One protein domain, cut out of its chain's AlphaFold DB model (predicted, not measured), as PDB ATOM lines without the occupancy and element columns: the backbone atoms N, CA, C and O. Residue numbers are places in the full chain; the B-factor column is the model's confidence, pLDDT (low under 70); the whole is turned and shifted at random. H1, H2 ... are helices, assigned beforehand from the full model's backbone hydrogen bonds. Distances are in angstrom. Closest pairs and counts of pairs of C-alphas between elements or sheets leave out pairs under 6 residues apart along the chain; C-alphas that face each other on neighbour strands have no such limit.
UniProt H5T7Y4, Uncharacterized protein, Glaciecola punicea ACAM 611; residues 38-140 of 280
ATOM      1  N   TYR A  38     463.117 464.239 343.446       82.81
ATOM      2  CA  TYR A  38     461.943 463.977 342.627       82.81
ATOM      3  C   TYR A  38     461.820 462.476 342.373       82.81
ATOM      4  O   TYR A  38     462.806 461.747 342.276       82.81
ATOM      5  N   PHE A  39     460.585 462.006 342.279       85.62
ATOM      6  CA  PHE A  39     460.279 460.598 342.083       85.62
ATOM      7  C   PHE A  39     459.745 460.377 340.659       85.62
ATOM      8  O   PHE A  39     458.857 461.123 340.237       85.62
ATOM      9  N   PRO A  40     460.211 459.351 339.917       86.69
ATOM     10  CA  PRO A  40     459.713 459.058 338.564       86.69
ATOM     11  C   PRO A  40     458.210 458.735 338.508       86.69
ATOM     12  O   PRO A  40     457.539 458.962 337.503       86.69
ATOM     13  N   LYS A  41     457.673 458.186 339.602       87.69
ATOM     14  CA  LYS A  41     456.245 457.949 339.851       87.69
ATOM     15  C   LYS A  41     455.811 458.685 341.125       87.69
ATOM     16  O   LYS A  41     456.655 458.878 342.000       87.69
ATOM     17  N   PRO A  42     454.522 459.054 341.275       87.88
ATOM     18  CA  PRO A  42     454.029 459.742 342.467       87.88
ATOM     19  C   PRO A  42     454.443 459.040 343.768       87.88
ATOM     20  O   PRO A  42     454.227 457.837 343.926       87.88
ATOM     21  N   ALA A  43     455.044 459.795 344.690       89.69
ATOM     22  CA  ALA A  43     455.479 459.278 345.983       89.69
ATOM     23  C   ALA A  43     454.277 458.827 346.837       89.69
ATOM     24  O   ALA A  43     453.201 459.436 346.742       89.69
ATOM     25  N   PRO A  44     454.439 457.785 347.673       93.44
ATOM     26  CA  PRO A  44     453.407 457.389 348.613       93.44
ATOM     27  C   PRO A  44     453.205 458.487 349.662       93.44
ATOM     28  O   PRO A  44     454.152 459.118 350.131       93.44
ATOM     29  N   LEU A  45     451.956 458.704 350.047       89.94
ATOM     30  CA  LEU A  45     451.557 459.589 351.131       89.94
ATOM     31  C   LEU A  45     451.341 458.772 352.399       89.94
ATOM     32  O   LEU A  45     450.893 457.632 352.337       89.94
ATOM     33  N   SER A  46     451.600 459.377 353.560       90.75
ATOM     34  CA  SER A  46     451.478 458.667 354.836       90.75
ATOM     35  C   SER A  46     450.082 458.045 355.013       90.75
ATOM     36  O   SER A  46     449.091 458.784 354.912       90.75
ATOM     37  N   PRO A  47     449.984 456.737 355.319       92.38
ATOM     38  CA  PRO A  47     448.716 456.052 355.565       92.38
ATOM     39  C   PRO A  47     448.205 456.251 357.002       92.38
ATOM     40  O   PRO A  47     447.124 455.791 357.348       92.38
ATOM     41  N   ARG A  48     448.957 456.948 357.871       91.25
ATOM     42  CA  ARG A  48     448.541 457.210 359.259       91.25
ATOM     43  C   ARG A  48     447.238 458.013 359.284       91.25
ATOM     44  O   ARG A  48     447.147 459.040 358.611       91.25
ATOM     45  N   ALA A  49     446.280 457.612 360.123       85.06
ATOM     46  CA  ALA A  49     444.936 458.200 360.181       85.06
ATOM     47  C   ALA A  49     444.947 459.739 360.264       85.06
ATOM     48  O   ALA A  49     444.358 460.413 359.422       85.06
ATOM     49  N   GLY A  50     445.736 460.318 361.177       84.00
ATOM     50  CA  GLY A  50     445.850 461.777 361.300       84.00
ATOM     51  C   GLY A  50     446.477 462.476 360.081       84.00
ATOM     52  O   GLY A  50     446.260 463.667 359.860       84.00
ATOM     53  N   ALA A  51     447.260 461.778 359.255       82.56
ATOM     54  CA  ALA A  51     447.721 462.313 357.977       82.56
ATOM     55  C   ALA A  51     446.617 462.251 356.916       82.56
ATOM     56  O   ALA A  51     446.422 463.239 356.213       82.56
ATOM     57  N   VAL A  52     445.879 461.141 356.836       83.44
ATOM     58  CA  VAL A  52     444.747 460.957 355.912       83.44
ATOM     59  C   VAL A  52     443.652 461.993 356.181       83.44
ATOM     60  O   VAL A  52     443.245 462.714 355.274       83.44
ATOM     61  N   GLU A  53     443.245 462.167 357.439       82.81
ATOM     62  CA  GLU A  53     442.238 463.163 357.821       82.81
ATOM     63  C   GLU A  53     442.637 464.588 357.428       82.81
ATOM     64  O   GLU A  53     441.821 465.349 356.911       82.81
ATOM     65  N   ARG A  54     443.906 464.961 357.641       81.19
ATOM     66  CA  ARG A  54     444.424 466.282 357.249       81.19
ATOM     67  C   ARG A  54     444.413 466.495 355.738       81.19
ATOM     68  O   ARG A  54     444.343 467.646 355.305       81.19
ATOM     69  N   ARG A  55     444.515 465.423 354.945       83.56
ATOM     70  CA  ARG A  55     444.370 465.506 353.488       83.56
ATOM     71  C   ARG A  55     442.918 465.717 353.091       83.56
ATOM     72  O   ARG A  55     442.655 466.608 352.298       83.56
ATOM     73  N   ASN A  56     441.996 464.986 353.710       80.56
ATOM     74  CA  ASN A  56     440.568 465.072 353.399       80.56
ATOM     75  C   ASN A  56     439.935 466.401 353.837       80.56
ATOM     76  O   ASN A  56     439.006 466.875 353.197       80.56
ATOM     77  N   LYS A  57     440.436 467.015 354.917       78.25
ATOM     78  CA  LYS A  57     439.922 468.292 355.449       78.25
ATOM     79  C   LYS A  57     440.383 469.530 354.674       78.25
ATOM     80  O   LYS A  57     439.880 470.616 354.941       78.25
ATOM     81  N   LYS A  58     441.381 469.418 353.792       69.94
ATOM     82  CA  LYS A  58     441.914 470.560 353.039       69.94
ATOM     83  C   LYS A  58     441.572 470.414 351.564       69.94
ATOM     84  O   LYS A  58     441.934 469.413 350.962       69.94
ATOM     85  N   ASP A  59     441.094 471.491 350.950       63.22
ATOM     86  CA  ASP A  59     440.963 471.602 349.485       63.22
ATOM     87  C   ASP A  59     442.324 471.607 348.755       63.22
ATOM     88  O   ASP A  59     442.410 471.660 347.527       63.22
ATOM     89  N   LYS A  60     443.432 471.562 349.506       67.12
ATOM     90  CA  LYS A  60     444.782 471.530 348.953       67.12
ATOM     91  C   LYS A  60     445.089 470.145 348.384       67.12
ATOM     92  O   LYS A  60     445.197 469.165 349.117       67.12
ATOM     93  N   LYS A  61     445.363 470.094 347.081       66.62
ATOM     94  CA  LYS A  61     445.895 468.905 346.407       66.62
ATOM     95  C   LYS A  61     447.325 468.623 346.881       66.62
ATOM     96  O   LYS A  61     448.221 469.450 346.705       66.62
ATOM     97  N   TYR A  62     447.546 467.460 347.484       68.00
ATOM     98  CA  TYR A  62     448.882 466.995 347.866       68.00
ATOM     99  C   TYR A  62     449.579 466.369 346.648       68.00
ATOM    100  O   TYR A  62     448.945 465.657 345.869       68.00
ATOM    101  N   LYS A  63     450.881 466.633 346.468       74.94
ATOM    102  CA  LYS A  63     451.711 465.942 345.466       74.94
ATOM    103  C   LYS A  63     451.974 464.514 345.990       74.94
ATOM    104  O   LYS A  63     452.658 464.373 346.997       74.94
ATOM    105  N   GLY A  64     451.408 463.480 345.360       85.00
ATOM    106  CA  GLY A  64     451.580 462.071 345.758       85.00
ATOM    107  C   GLY A  64     450.316 461.224 345.581       85.00
ATOM    108  O   GLY A  64     449.325 461.695 345.026       85.00
ATOM    109  N   VAL A  65     450.362 459.973 346.045       89.69
ATOM    110  CA  VAL A  65     449.242 459.012 346.029       89.69
ATOM    111  C   VAL A  65     449.165 458.245 347.347       89.69
ATOM    112  O   VAL A  65     450.168 458.120 348.042       89.69
ATOM    113  N   ASP A  66     447.996 457.716 347.703       90.94
ATOM    114  CA  ASP A  66     447.884 456.807 348.852       90.94
ATOM    115  C   ASP A  66     448.749 455.550 348.651       90.94
ATOM    116  O   ASP A  66     449.044 455.163 347.516       90.94
ATOM    117  N   VAL A  67     449.173 454.920 349.754       92.38
ATOM    118  CA  VAL A  67     450.121 453.790 349.735       92.38
ATOM    119  C   VAL A  67     449.640 452.663 348.825       92.38
ATOM    120  O   VAL A  67     450.390 452.242 347.949       92.38
ATOM    121  N   ASN A  68     448.383 452.238 348.946       88.12
ATOM    122  CA  ASN A  68     447.806 451.177 348.113       88.12
ATOM    123  C   ASN A  68     447.799 451.474 346.602       88.12
ATOM    124  O   ASN A  68     447.796 450.549 345.797       88.12
ATOM    125  N   LYS A  69     447.850 452.749 346.207       90.38
ATOM    126  CA  LYS A  69     447.923 453.202 344.808       90.38
ATOM    127  C   LYS A  69     449.342 453.590 344.395       90.38
ATOM    128  O   LYS A  69     449.550 454.152 343.318       90.38
ATOM    129  N   SER A  70     450.330 453.338 345.248       94.19
ATOM    130  CA  SER A  70     451.718 453.659 344.966       94.19
ATOM    131  C   SER A  70     452.379 452.559 344.145       94.19
ATOM    132  O   SER A  70     452.370 451.384 344.508       94.19
ATOM    133  N   PHE A  71     453.053 452.961 343.066       94.81
ATOM    134  CA  PHE A  71     453.912 452.066 342.286       94.81
ATOM    135  C   PHE A  71     454.981 451.392 343.162       94.81
ATOM    136  O   PHE A  71     455.272 450.211 342.991       94.81
ATOM    137  N   TYR A  72     455.538 452.126 344.128       95.56
ATOM    138  CA  TYR A  72     456.590 451.622 345.011       95.56
ATOM    139  C   TYR A  72     456.065 450.632 346.053       95.56
ATOM    140  O   TYR A  72     456.770 449.691 346.407       95.56
ATOM    141  N   TYR A  73     454.819 450.808 346.502       96.12
ATOM    142  CA  TYR A  73     454.161 449.828 347.364       96.12
ATOM    143  C   TYR A  73     453.923 448.513 346.623       96.12
ATOM    144  O   TYR A  73     454.216 447.446 347.153       96.12
ATOM    145  N   LEU A  74     453.483 448.578 345.361       95.44
ATOM    146  CA  LEU A  74     453.375 447.370 344.548       95.44
ATOM    147  C   LEU A  74     454.741 446.718 344.339       95.44
ATOM    148  O   LEU A  74     454.845 445.514 344.506       95.44
ATOM    149  N   TRP A  75     455.804 447.478 344.063       95.12
ATOM    150  CA  TRP A  75     457.156 446.907 343.976       95.12
ATOM    151  C   TRP A  75     457.493 446.089 345.230       95.12
ATOM    152  O   TRP A  75     457.897 444.928 345.140       95.12
ATOM    153  N   PHE A  76     457.274 446.688 346.397       95.12
ATOM    154  CA  PHE A  76     457.491 446.066 347.695       95.12
ATOM    155  C   PHE A  76     456.672 444.772 347.868       95.12
ATOM    156  O   PHE A  76     457.230 443.736 348.229       95.12
ATOM    157  N   GLU A  77     455.379 444.787 347.540       95.69
ATOM    158  CA  GLU A  77     454.518 443.605 347.655       95.69
ATOM    159  C   GLU A  77     454.897 442.499 346.661       95.69
ATOM    160  O   GLU A  77     454.942 441.329 347.037       95.69
ATOM    161  N   TYR A  78     455.256 442.850 345.423       96.25
ATOM    162  CA  TYR A  78     455.757 441.898 344.429       96.25
ATOM    163  C   TYR A  78     457.044 441.210 344.894       96.25
ATOM    164  O   TYR A  78     457.196 440.003 344.711       96.25
ATOM    165  N   LEU A  79     457.958 441.950 345.531       95.88
ATOM    166  CA  LEU A  79     459.193 441.372 346.058       95.88
ATOM    167  C   LEU A  79     458.917 440.392 347.206       95.88
ATOM    168  O   LEU A  79     459.551 439.341 347.271       95.88
ATOM    169  N   LYS A  80     457.901 440.659 348.037       95.12
ATOM    170  CA  LYS A  80     457.421 439.719 349.066       95.12
ATOM    171  C   LYS A  80     456.792 438.442 348.495       95.12
ATOM    172  O   LYS A  80     456.617 437.485 349.236       95.12
ATOM    173  N   ARG A  81     456.441 438.395 347.203       95.25
ATOM    174  CA  ARG A  81     455.964 437.174 346.518       95.25
ATOM    175  C   ARG A  81     457.094 436.385 345.845       95.25
ATOM    176  O   ARG A  81     456.825 435.347 345.245       95.25
ATOM    177  N   SER A  82     458.345 436.848 345.920       95.94
ATOM    178  CA  SER A  82     459.492 436.091 345.414       95.94
ATOM    179  C   SER A  82     459.961 435.066 346.446       95.94
ATOM    180  O   SER A  82     460.505 435.424 347.492       95.94
ATOM    181  N   ASP A  83     459.847 433.780 346.107       95.31
ATOM    182  CA  ASP A  83     460.395 432.687 346.922       95.31
ATOM    183  C   ASP A  83     461.913 432.801 347.092       95.31
ATOM    184  O   ASP A  83     462.462 432.489 348.149       95.31
ATOM    185  N   LYS A  84     462.615 433.299 346.066       96.12
ATOM    186  CA  LYS A  84     464.064 433.504 346.142       96.12
ATOM    187  C   LYS A  84     464.423 434.616 347.115       96.12
ATOM    188  O   LYS A  84     465.406 434.484 347.842       96.12
ATOM    189  N   TYR A  85     463.651 435.701 347.127       96.56
ATOM    190  CA  TYR A  85     463.876 436.785 348.073       96.56
ATOM    191  C   TYR A  85     463.560 436.351 349.501       96.56
ATOM    192  O   TYR A  85     464.329 436.651 350.414       96.56
ATOM    193  N   LYS A  86     462.490 435.571 349.683       95.44
ATOM    194  CA  LYS A  86     462.162 434.941 350.961       95.44
ATOM    195  C   LYS A  86     463.317 434.073 351.472       95.44
ATOM    196  O   LYS A  86     463.798 434.294 352.580       95.44
ATOM    197  N   LEU A  87     463.840 433.176 350.634       95.62
ATOM    198  CA  LEU A  87     464.993 432.337 350.974       95.62
ATOM    199  C   LEU A  87     466.248 433.174 351.269       95.62
ATOM    200  O   LEU A  87     467.025 432.848 352.167       95.62
ATOM    201  N   ALA A  88     466.465 434.264 350.532       95.88
ATOM    202  CA  ALA A  88     467.561 435.180 350.818       95.88
ATOM    203  C   ALA A  88     467.384 435.842 352.192       95.88
ATOM    204  O   ALA A  88     468.361 435.943 352.925       95.88
ATOM    205  N   CYS A  89     466.166 436.234 352.576       94.69
ATOM    206  CA  CYS A  89     465.886 436.787 353.902       94.69
ATOM    207  C   CYS A  89     466.178 435.778 355.022       94.69
ATOM    208  O   CYS A  89     466.833 436.138 355.996       94.69
ATOM    209  N   GLU A  90     465.781 434.513 354.853       95.31
ATOM    210  CA  GLU A  90     466.081 433.420 355.795       95.31
ATOM    211  C   GLU A  90     467.595 433.171 355.934       95.31
ATOM    212  O   GLU A  90     468.085 432.831 357.009       95.31
ATOM    213  N   ASN A  91     468.360 433.408 354.864       95.25
ATOM    214  CA  ASN A  91     469.814 433.242 354.827       95.25
ATOM    215  C   ASN A  91     470.595 434.560 354.993       95.25
ATOM    216  O   ASN A  91     471.711 434.680 354.474       95.25
ATOM    217  N   ASN A  92     470.035 435.566 355.676       93.62
ATOM    218  CA  ASN A  92     470.691 436.859 355.942       93.62
ATOM    219  C   ASN A  92     471.240 437.558 354.676       93.62
ATOM    220  O   ASN A  92     472.327 438.135 354.664       93.62
ATOM    221  N   GLY A  93     470.491 437.480 353.580       91.75
ATOM    222  CA  GLY A  93     470.796 438.091 352.288       91.75
ATOM    223  C   GLY A  93     471.658 437.251 351.347       91.75
ATOM    224  O   GLY A  93     471.993 437.726 350.254       91.75
ATOM    225  N   LYS A  94     472.040 436.019 351.708       93.81
ATOM    226  CA  LYS A  94     472.790 435.137 350.800       93.81
ATOM    227  C   LYS A  94     471.946 434.817 349.558       93.81
ATOM    228  O   LYS A  94     470.780 434.463 349.665       93.81
ATOM    229  N   GLY A  95     472.533 434.965 348.369       92.06
ATOM    230  CA  GLY A  95     471.858 434.765 347.075       92.06
ATOM    231  C   GLY A  95     471.255 436.035 346.460       92.06
ATOM    232  O   GLY A  95     471.196 436.134 345.239       92.06
ATOM    233  N   MET A  96     470.895 437.041 347.269       94.56
ATOM    234  CA  MET A  96     470.367 438.339 346.800       94.56
ATOM    235  C   MET A  96     470.965 439.524 347.564       94.56
ATOM    236  O   MET A  96     470.276 440.466 347.949       94.56
ATOM    237  N   THR A  97     472.280 439.503 347.775       94.62
ATOM    238  CA  THR A  97     472.968 440.397 348.719       94.62
ATOM    239  C   THR A  97     472.794 441.880 348.404       94.62
ATOM    240  O   THR A  97     472.604 442.679 349.317       94.62
ATOM    241  N   LYS A  98     472.810 442.266 347.120       94.06
ATOM    242  CA  LYS A  98     472.603 443.667 346.716       94.06
ATOM    243  C   LYS A  98     471.204 444.155 347.099       94.06
ATOM    244  O   LYS A  98     471.077 445.209 347.710       94.06
ATOM    245  N   LEU A  99     470.180 443.372 346.762       94.62
ATOM    246  CA  LEU A  99     468.786 443.723 347.020       94.62
ATOM    247  C   LEU A  99     468.489 443.694 348.520       94.62
ATOM    248  O   LEU A  99     467.940 444.653 349.049       94.62
ATOM    249  N   TYR A 100     468.957 442.662 349.224       95.38
ATOM    250  CA  TYR A 100     468.809 442.541 350.671       95.38
ATOM    251  C   TYR A 100     469.503 443.677 351.434       95.38
ATOM    252  O   TYR A 100     468.961 444.176 352.411       95.38
ATOM    253  N   LYS A 101     470.668 444.152 350.975       94.88
ATOM    254  CA  LYS A 101     471.339 445.316 351.575       94.88
ATOM    255  C   LYS A 101     470.501 446.593 351.470       94.88
ATOM    256  O   LYS A 101     470.580 447.446 352.349       94.88
ATOM    257  N   ASP A 102     469.741 446.742 350.390       94.56
ATOM    258  CA  ASP A 102     468.936 447.936 350.145       94.56
ATOM    259  C   ASP A 102     467.538 447.853 350.773       94.56
ATOM    260  O   ASP A 102     467.068 448.855 351.313       94.56
ATOM    261  N   PHE A 103     466.903 446.678 350.741       94.50
ATOM    262  CA  PHE A 103     465.523 446.462 351.183       94.50
ATOM    263  C   PHE A 103     465.410 445.818 352.572       94.50
ATOM    264  O   PHE A 103     464.420 446.055 353.260       94.50
ATOM    265  N   GLY A 104     466.397 445.043 353.016       94.19
ATOM    266  CA  GLY A 104     466.352 444.299 354.278       94.19
ATOM    267  C   GLY A 104     465.337 443.151 354.276       94.19
ATOM    268  O   GLY A 104     464.806 442.754 353.238       94.19
ATOM    269  N   ASN A 105     465.045 442.595 355.450       94.12
ATOM    270  CA  ASN A 105     464.083 441.503 355.569       94.12
ATOM    271  C   ASN A 105     462.632 442.011 355.462       94.12
ATOM    272  O   ASN A 105     462.036 442.413 356.458       94.12
ATOM    273  N   LEU A 106     462.054 441.958 354.258       92.94
ATOM    274  CA  LEU A 106     460.673 442.392 353.989       92.94
ATOM    275  C   LEU A 106     459.593 441.446 354.537       92.94
ATOM    276  O   LEU A 106     458.418 441.807 354.554       92.94
ATOM    277  N   HIS A 107     459.978 440.238 354.951       90.44
ATOM    278  CA  HIS A 107     459.075 439.234 355.517       90.44
ATOM    279  C   HIS A 107     458.977 439.319 357.045       90.44
ATOM    280  O   HIS A 107     458.321 438.486 357.660       90.44
ATOM    281  N   SER A 108     459.631 440.305 357.659       89.31
ATOM    282  CA  SER A 108     459.491 440.586 359.084       89.31
ATOM    283  C   SER A 108     458.099 441.143 359.394       89.31
ATOM    284  O   SER A 108     457.583 441.967 358.638       89.31
ATOM    285  N   ASP A 109     457.552 440.791 360.561       86.56
ATOM    286  CA  ASP A 109     456.216 441.229 361.000       86.56
ATOM    287  C   ASP A 109     456.043 442.759 361.006       86.56
ATOM    288  O   ASP A 109     454.959 443.263 360.708       86.56
ATOM    289  N   GLN A 110     457.129 443.501 361.255       86.75
ATOM    290  CA  GLN A 110     457.165 444.967 361.242       86.75
ATOM    291  C   GLN A 110     456.798 445.581 359.880       86.75
ATOM    292  O   GLN A 110     456.266 446.681 359.823       86.75
ATOM    293  N   TYR A 111     457.026 444.874 358.767       89.62
ATOM    294  CA  TYR A 111     456.754 445.389 357.421       89.62
ATOM    295  C   TYR A 111     455.494 444.766 356.793       89.62
ATOM    296  O   TYR A 111     455.443 444.407 355.607       89.62
ATOM    297  N   THR A 112     454.447 444.640 357.609       88.44
ATOM    298  CA  THR A 112     453.141 444.108 357.203       88.44
ATOM    299  C   THR A 112     452.167 445.226 356.821       88.44
ATOM    300  O   THR A 112     451.958 446.183 357.567       88.44
ATOM    301  N   GLY A 113     451.538 445.093 355.648       89.75
ATOM    302  CA  GLY A 113     450.525 446.026 355.151       89.75
ATOM    303  C   GLY A 113     451.045 447.437 354.851       89.75
ATOM    304  O   GLY A 113     452.246 447.681 354.735       89.75
ATOM    305  N   GLU A 114     450.115 448.387 354.728       92.19
ATOM    306  CA  GLU A 114     450.429 449.771 354.348       92.19
ATOM    307  C   GLU A 114     451.278 450.500 355.399       92.19
ATOM    308  O   GLU A 114     452.164 451.281 355.047       92.19
ATOM    309  N   LEU A 115     451.021 450.244 356.688       92.62
ATOM    310  CA  LEU A 115     451.793 450.826 357.787       92.62
ATOM    311  C   LEU A 115     453.225 450.297 357.794       92.62
ATOM    312  O   LEU A 115     454.154 451.098 357.846       92.62
ATOM    313  N   GLY A 116     453.401 448.981 357.652       93.81
ATOM    314  CA  GLY A 116     454.726 448.381 357.598       93.81
ATOM    315  C   GLY A 116     455.532 448.839 356.380       93.81
ATOM    316  O   GLY A 116     456.715 449.154 356.500       93.81
ATOM    317  N   PHE A 117     454.893 448.982 355.214       95.44
ATOM    318  CA  PHE A 117     455.541 449.623 354.066       95.44
ATOM    319  C   PHE A 117     455.934 451.072 354.367       95.44
ATOM    320  O   PHE A 117     457.020 451.502 353.991       95.44
ATOM    321  N   TRP A 118     455.065 451.845 355.019       95.12
ATOM    322  CA  TRP A 118     455.363 453.239 355.340       95.12
ATOM    323  C   TRP A 118     456.546 453.371 356.302       95.12
ATOM    324  O   TRP A 118     457.379 454.260 356.123       95.12
ATOM    325  N   GLU A 119     456.645 452.485 357.290       95.00
ATOM    326  CA  GLU A 119     457.794 452.397 358.196       95.00
ATOM    327  C   GLU A 119     459.070 452.058 357.429       95.00
ATOM    328  O   GLU A 119     460.051 452.786 357.539       95.00
ATOM    329  N   TRP A 120     459.024 451.051 356.553       95.56
ATOM    330  CA  TRP A 120     460.132 450.714 355.660       95.56
ATOM    331  C   TRP A 120     460.548 451.889 354.757       95.56
ATOM    332  O   TRP A 120     461.733 452.179 354.596       95.56
ATOM    333  N   TRP A 121     459.575 452.593 354.172       95.12
ATOM    334  CA  TRP A 121     459.786 453.708 353.246       95.12
ATOM    335  C   TRP A 121     460.436 454.918 353.925       95.12
ATOM    336  O   TRP A 121     461.256 455.610 353.317       95.12
ATOM    337  N   THR A 122     460.062 455.170 355.182       94.62
ATOM    338  CA  THR A 122     460.508 456.321 355.981       94.62
ATOM    339  C   THR A 122     461.639 455.988 356.953       94.62
ATOM    340  O   THR A 122     462.048 456.842 357.736       94.62
ATOM    341  N   GLU A 123     462.177 454.770 356.892       93.94
ATOM    342  CA  GLU A 123     463.317 454.376 357.705       93.94
ATOM    343  C   GLU A 123     464.558 455.174 357.298       93.94
ATOM    344  O   GLU A 123     464.900 455.266 356.114       93.94
ATOM    345  N   LYS A 124     465.226 455.756 358.290       92.25
ATOM    346  CA  LYS A 124     466.428 456.563 358.097       92.25
ATOM    347  C   LYS A 124     467.661 455.676 358.071       92.25
ATOM    348  O   LYS A 124     467.787 454.748 358.867       92.25
ATOM    349  N   ASP A 125     468.570 455.968 357.153       86.75
ATOM    350  CA  ASP A 125     469.885 455.344 357.149       86.75
ATOM    351  C   ASP A 125     470.870 456.077 358.079       86.75
ATOM    352  O   ASP A 125     470.536 457.039 358.770       86.75
ATOM    353  N   LYS A 126     472.124 455.616 358.089       84.88
ATOM    354  CA  LYS A 126     473.215 456.215 358.873       84.88
ATOM    355  C   LYS A 126     473.517 457.684 358.536       84.88
ATOM    356  O   LYS A 126     474.213 458.333 359.307       84.88
ATOM    357  N   ASN A 127     473.053 458.176 357.389       82.00
ATOM    358  CA  ASN A 127     473.234 459.549 356.928       82.00
ATOM    359  C   ASN A 127     471.950 460.379 357.107       82.00
ATOM    360  O   ASN A 127     471.813 461.423 356.476       82.00
ATOM    361  N   ASP A 128     470.999 459.900 357.917       85.25
ATOM    362  CA  ASP A 128     469.684 460.509 358.144       85.25
ATOM    363  C   ASP A 128     468.793 460.608 356.887       85.25
ATOM    364  O   ASP A 128     467.761 461.280 356.901       85.25
ATOM    365  N   GLN A 129     469.145 459.905 355.801       87.00
ATOM    366  CA  GLN A 129     468.373 459.905 354.559       87.00
ATOM    367  C   GLN A 129     467.249 458.864 354.624       87.00
ATOM    368  O   GLN A 129     467.477 457.709 354.998       87.00
ATOM    369  N   LEU A 130     466.038 459.243 354.202       92.31
ATOM    370  CA  LEU A 130     464.914 458.311 354.112       92.31
ATOM    371  C   LEU A 130     465.190 457.238 353.052       92.31
ATOM    372  O   LEU A 130     465.610 457.533 351.928       92.31
ATOM    373  N   ARG A 131     464.899 455.976 353.379       93.94
ATOM    374  CA  ARG A 131     465.122 454.833 352.484       93.94
ATOM    375  C   ARG A 131     464.436 455.014 351.130       93.94
ATOM    376  O   ARG A 131     465.073 454.783 350.103       93.94
ATOM    377  N   GLY A 132     463.181 455.460 351.110       93.38
ATOM    378  CA  GLY A 132     462.441 455.722 349.874       93.38
ATOM    379  C   GLY A 132     463.138 456.737 348.962       93.38
ATOM    380  O   GLY A 132     463.298 456.491 347.766       93.38
ATOM    381  N   GLU A 133     463.631 457.839 349.531       91.44
ATOM    382  CA  GLU A 133     464.377 458.875 348.803       91.44
ATOM    383  C   GLU A 133     465.709 458.347 348.272       91.44
ATOM    384  O   GLU A 133     466.048 458.573 347.113       91.44
ATOM    385  N   ARG A 134     466.438 457.578 349.086       92.62
ATOM    386  CA  ARG A 134     467.719 456.975 348.702       92.62
ATOM    387  C   ARG A 134     467.586 455.986 347.542       92.62
ATOM    388  O   ARG A 134     468.483 455.897 346.704       92.62
ATOM    389  N   LEU A 135     466.518 455.190 347.528       94.00
ATOM    390  CA  LEU A 135     466.348 454.094 346.570       94.00
ATOM    391  C   LEU A 135     465.640 454.522 345.282       94.00
ATOM    392  O   LEU A 135     466.022 454.077 344.197       94.00
ATOM    393  N   PHE A 136     464.627 455.380 345.397       93.56
ATOM    394  CA  PHE A 136     463.729 455.730 344.291       93.56
ATOM    395  C   PHE A 136     463.738 457.217 343.936       93.56
ATOM    396  O   PHE A 136     463.216 457.589 342.883       93.56
ATOM    397  N   GLY A 137     464.309 458.062 344.793       89.19
ATOM    398  CA  GLY A 137     464.477 459.477 344.519       89.19
ATOM    399  C   GLY A 137     465.610 459.711 343.529       89.19
ATOM    400  O   GLY A 137     466.675 459.095 343.601       89.19
ATOM    401  N   ILE A 138     465.381 460.629 342.601       85.94
ATOM    402  CA  ILE A 138     466.426 461.212 341.775       85.94
ATOM    403  C   ILE A 138     466.801 462.533 342.427       85.94
ATOM    404  O   ILE A 138     465.949 463.400 342.633       85.94
ATOM    405  N   LYS A 139     468.084 462.669 342.767       77.25
ATOM    406  CA  LYS A 139     468.637 463.939 343.228       77.25
ATOM    407  C   LYS A 139     468.637 464.890 342.039       77.25
ATOM    408  O   LYS A 139     469.397 464.698 341.096       77.25
ATOM    409  N   GLY A 140     467.725 465.853 342.057       63.69
ATOM    410  CA  GLY A 140     467.702 466.944 341.099       63.69
ATOM    411  C   GLY A 140     468.046 468.241 341.810       63.69
ATOM    412  O   GLY A 140     467.535 468.508 342.895       63.69
TER     413      GLY A 140
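This is residues 38 to 140 of the 280 residues of an uncharacterized protein of Glaciecola punicea ACAM 611 (UniProt H5T7Y4). Look for an elongated body of short helices set at large angles to one another: H2 and H5 lie in the middle, and H6 makes a corner with the end of H5. H3 and H4 form one end of the long axis, and H1 lies at the other, where residues 56 to 61 stick out. The printed part has 103 residues with six named helices, H1 to H6 in chain order, and no named strand; the class is all helix, though only 49 residues are in named elements. It is compact, with a radius of gyration of the C-alphas of 14.7 A, and spans 48 by 30 by 22 A.

Start at H2, residues 71 to 80. It only just touches H5, residues 113 to 122, with 3 pairs of C-alphas within 8 A; the closest are those of Tyr 73 and Phe 117, 6.8 A apart. Their lines are about perpendicular, only just, at 71 degrees. H5 touches H6, residues 131 to 136, at 90 degrees, about perpendicular; the closest C-alphas, of Trp 121 and Gly 132, are 4.7 A apart. H3, residues 83 to 90, is close to H2 but not clearly touching, the closest C-alphas being those of Leu 79 and Tyr 85, 6.9 A apart. H3 only just touches H4, residues 97 to 103, with 3 pairs within 8 A, the closest Cys 89 and Tyr 100 at 7.2 A between C-alphas. H1, residues 49 to 56, touches no helix. In H1 to H6 every O i to N i+4 pair is within hydrogen-bond range.

Find C-alpha 71 at (453.912, 452.066, 342.286); H2 runs 14.5 A to C-alpha 80. H5 runs 14.4 A from C-alpha 113 at (450.525, 446.026, 355.151). H6 ends at C-alpha 136, (463.729, 455.730, 344.291).

The C-alphas farthest apart, of Asp 59 and Lys 94, are 48.4 A apart. The printed part has no cut; the link from H1 to H2 is long. Residues 58 to 62 and residue 140 have pLDDT under 70.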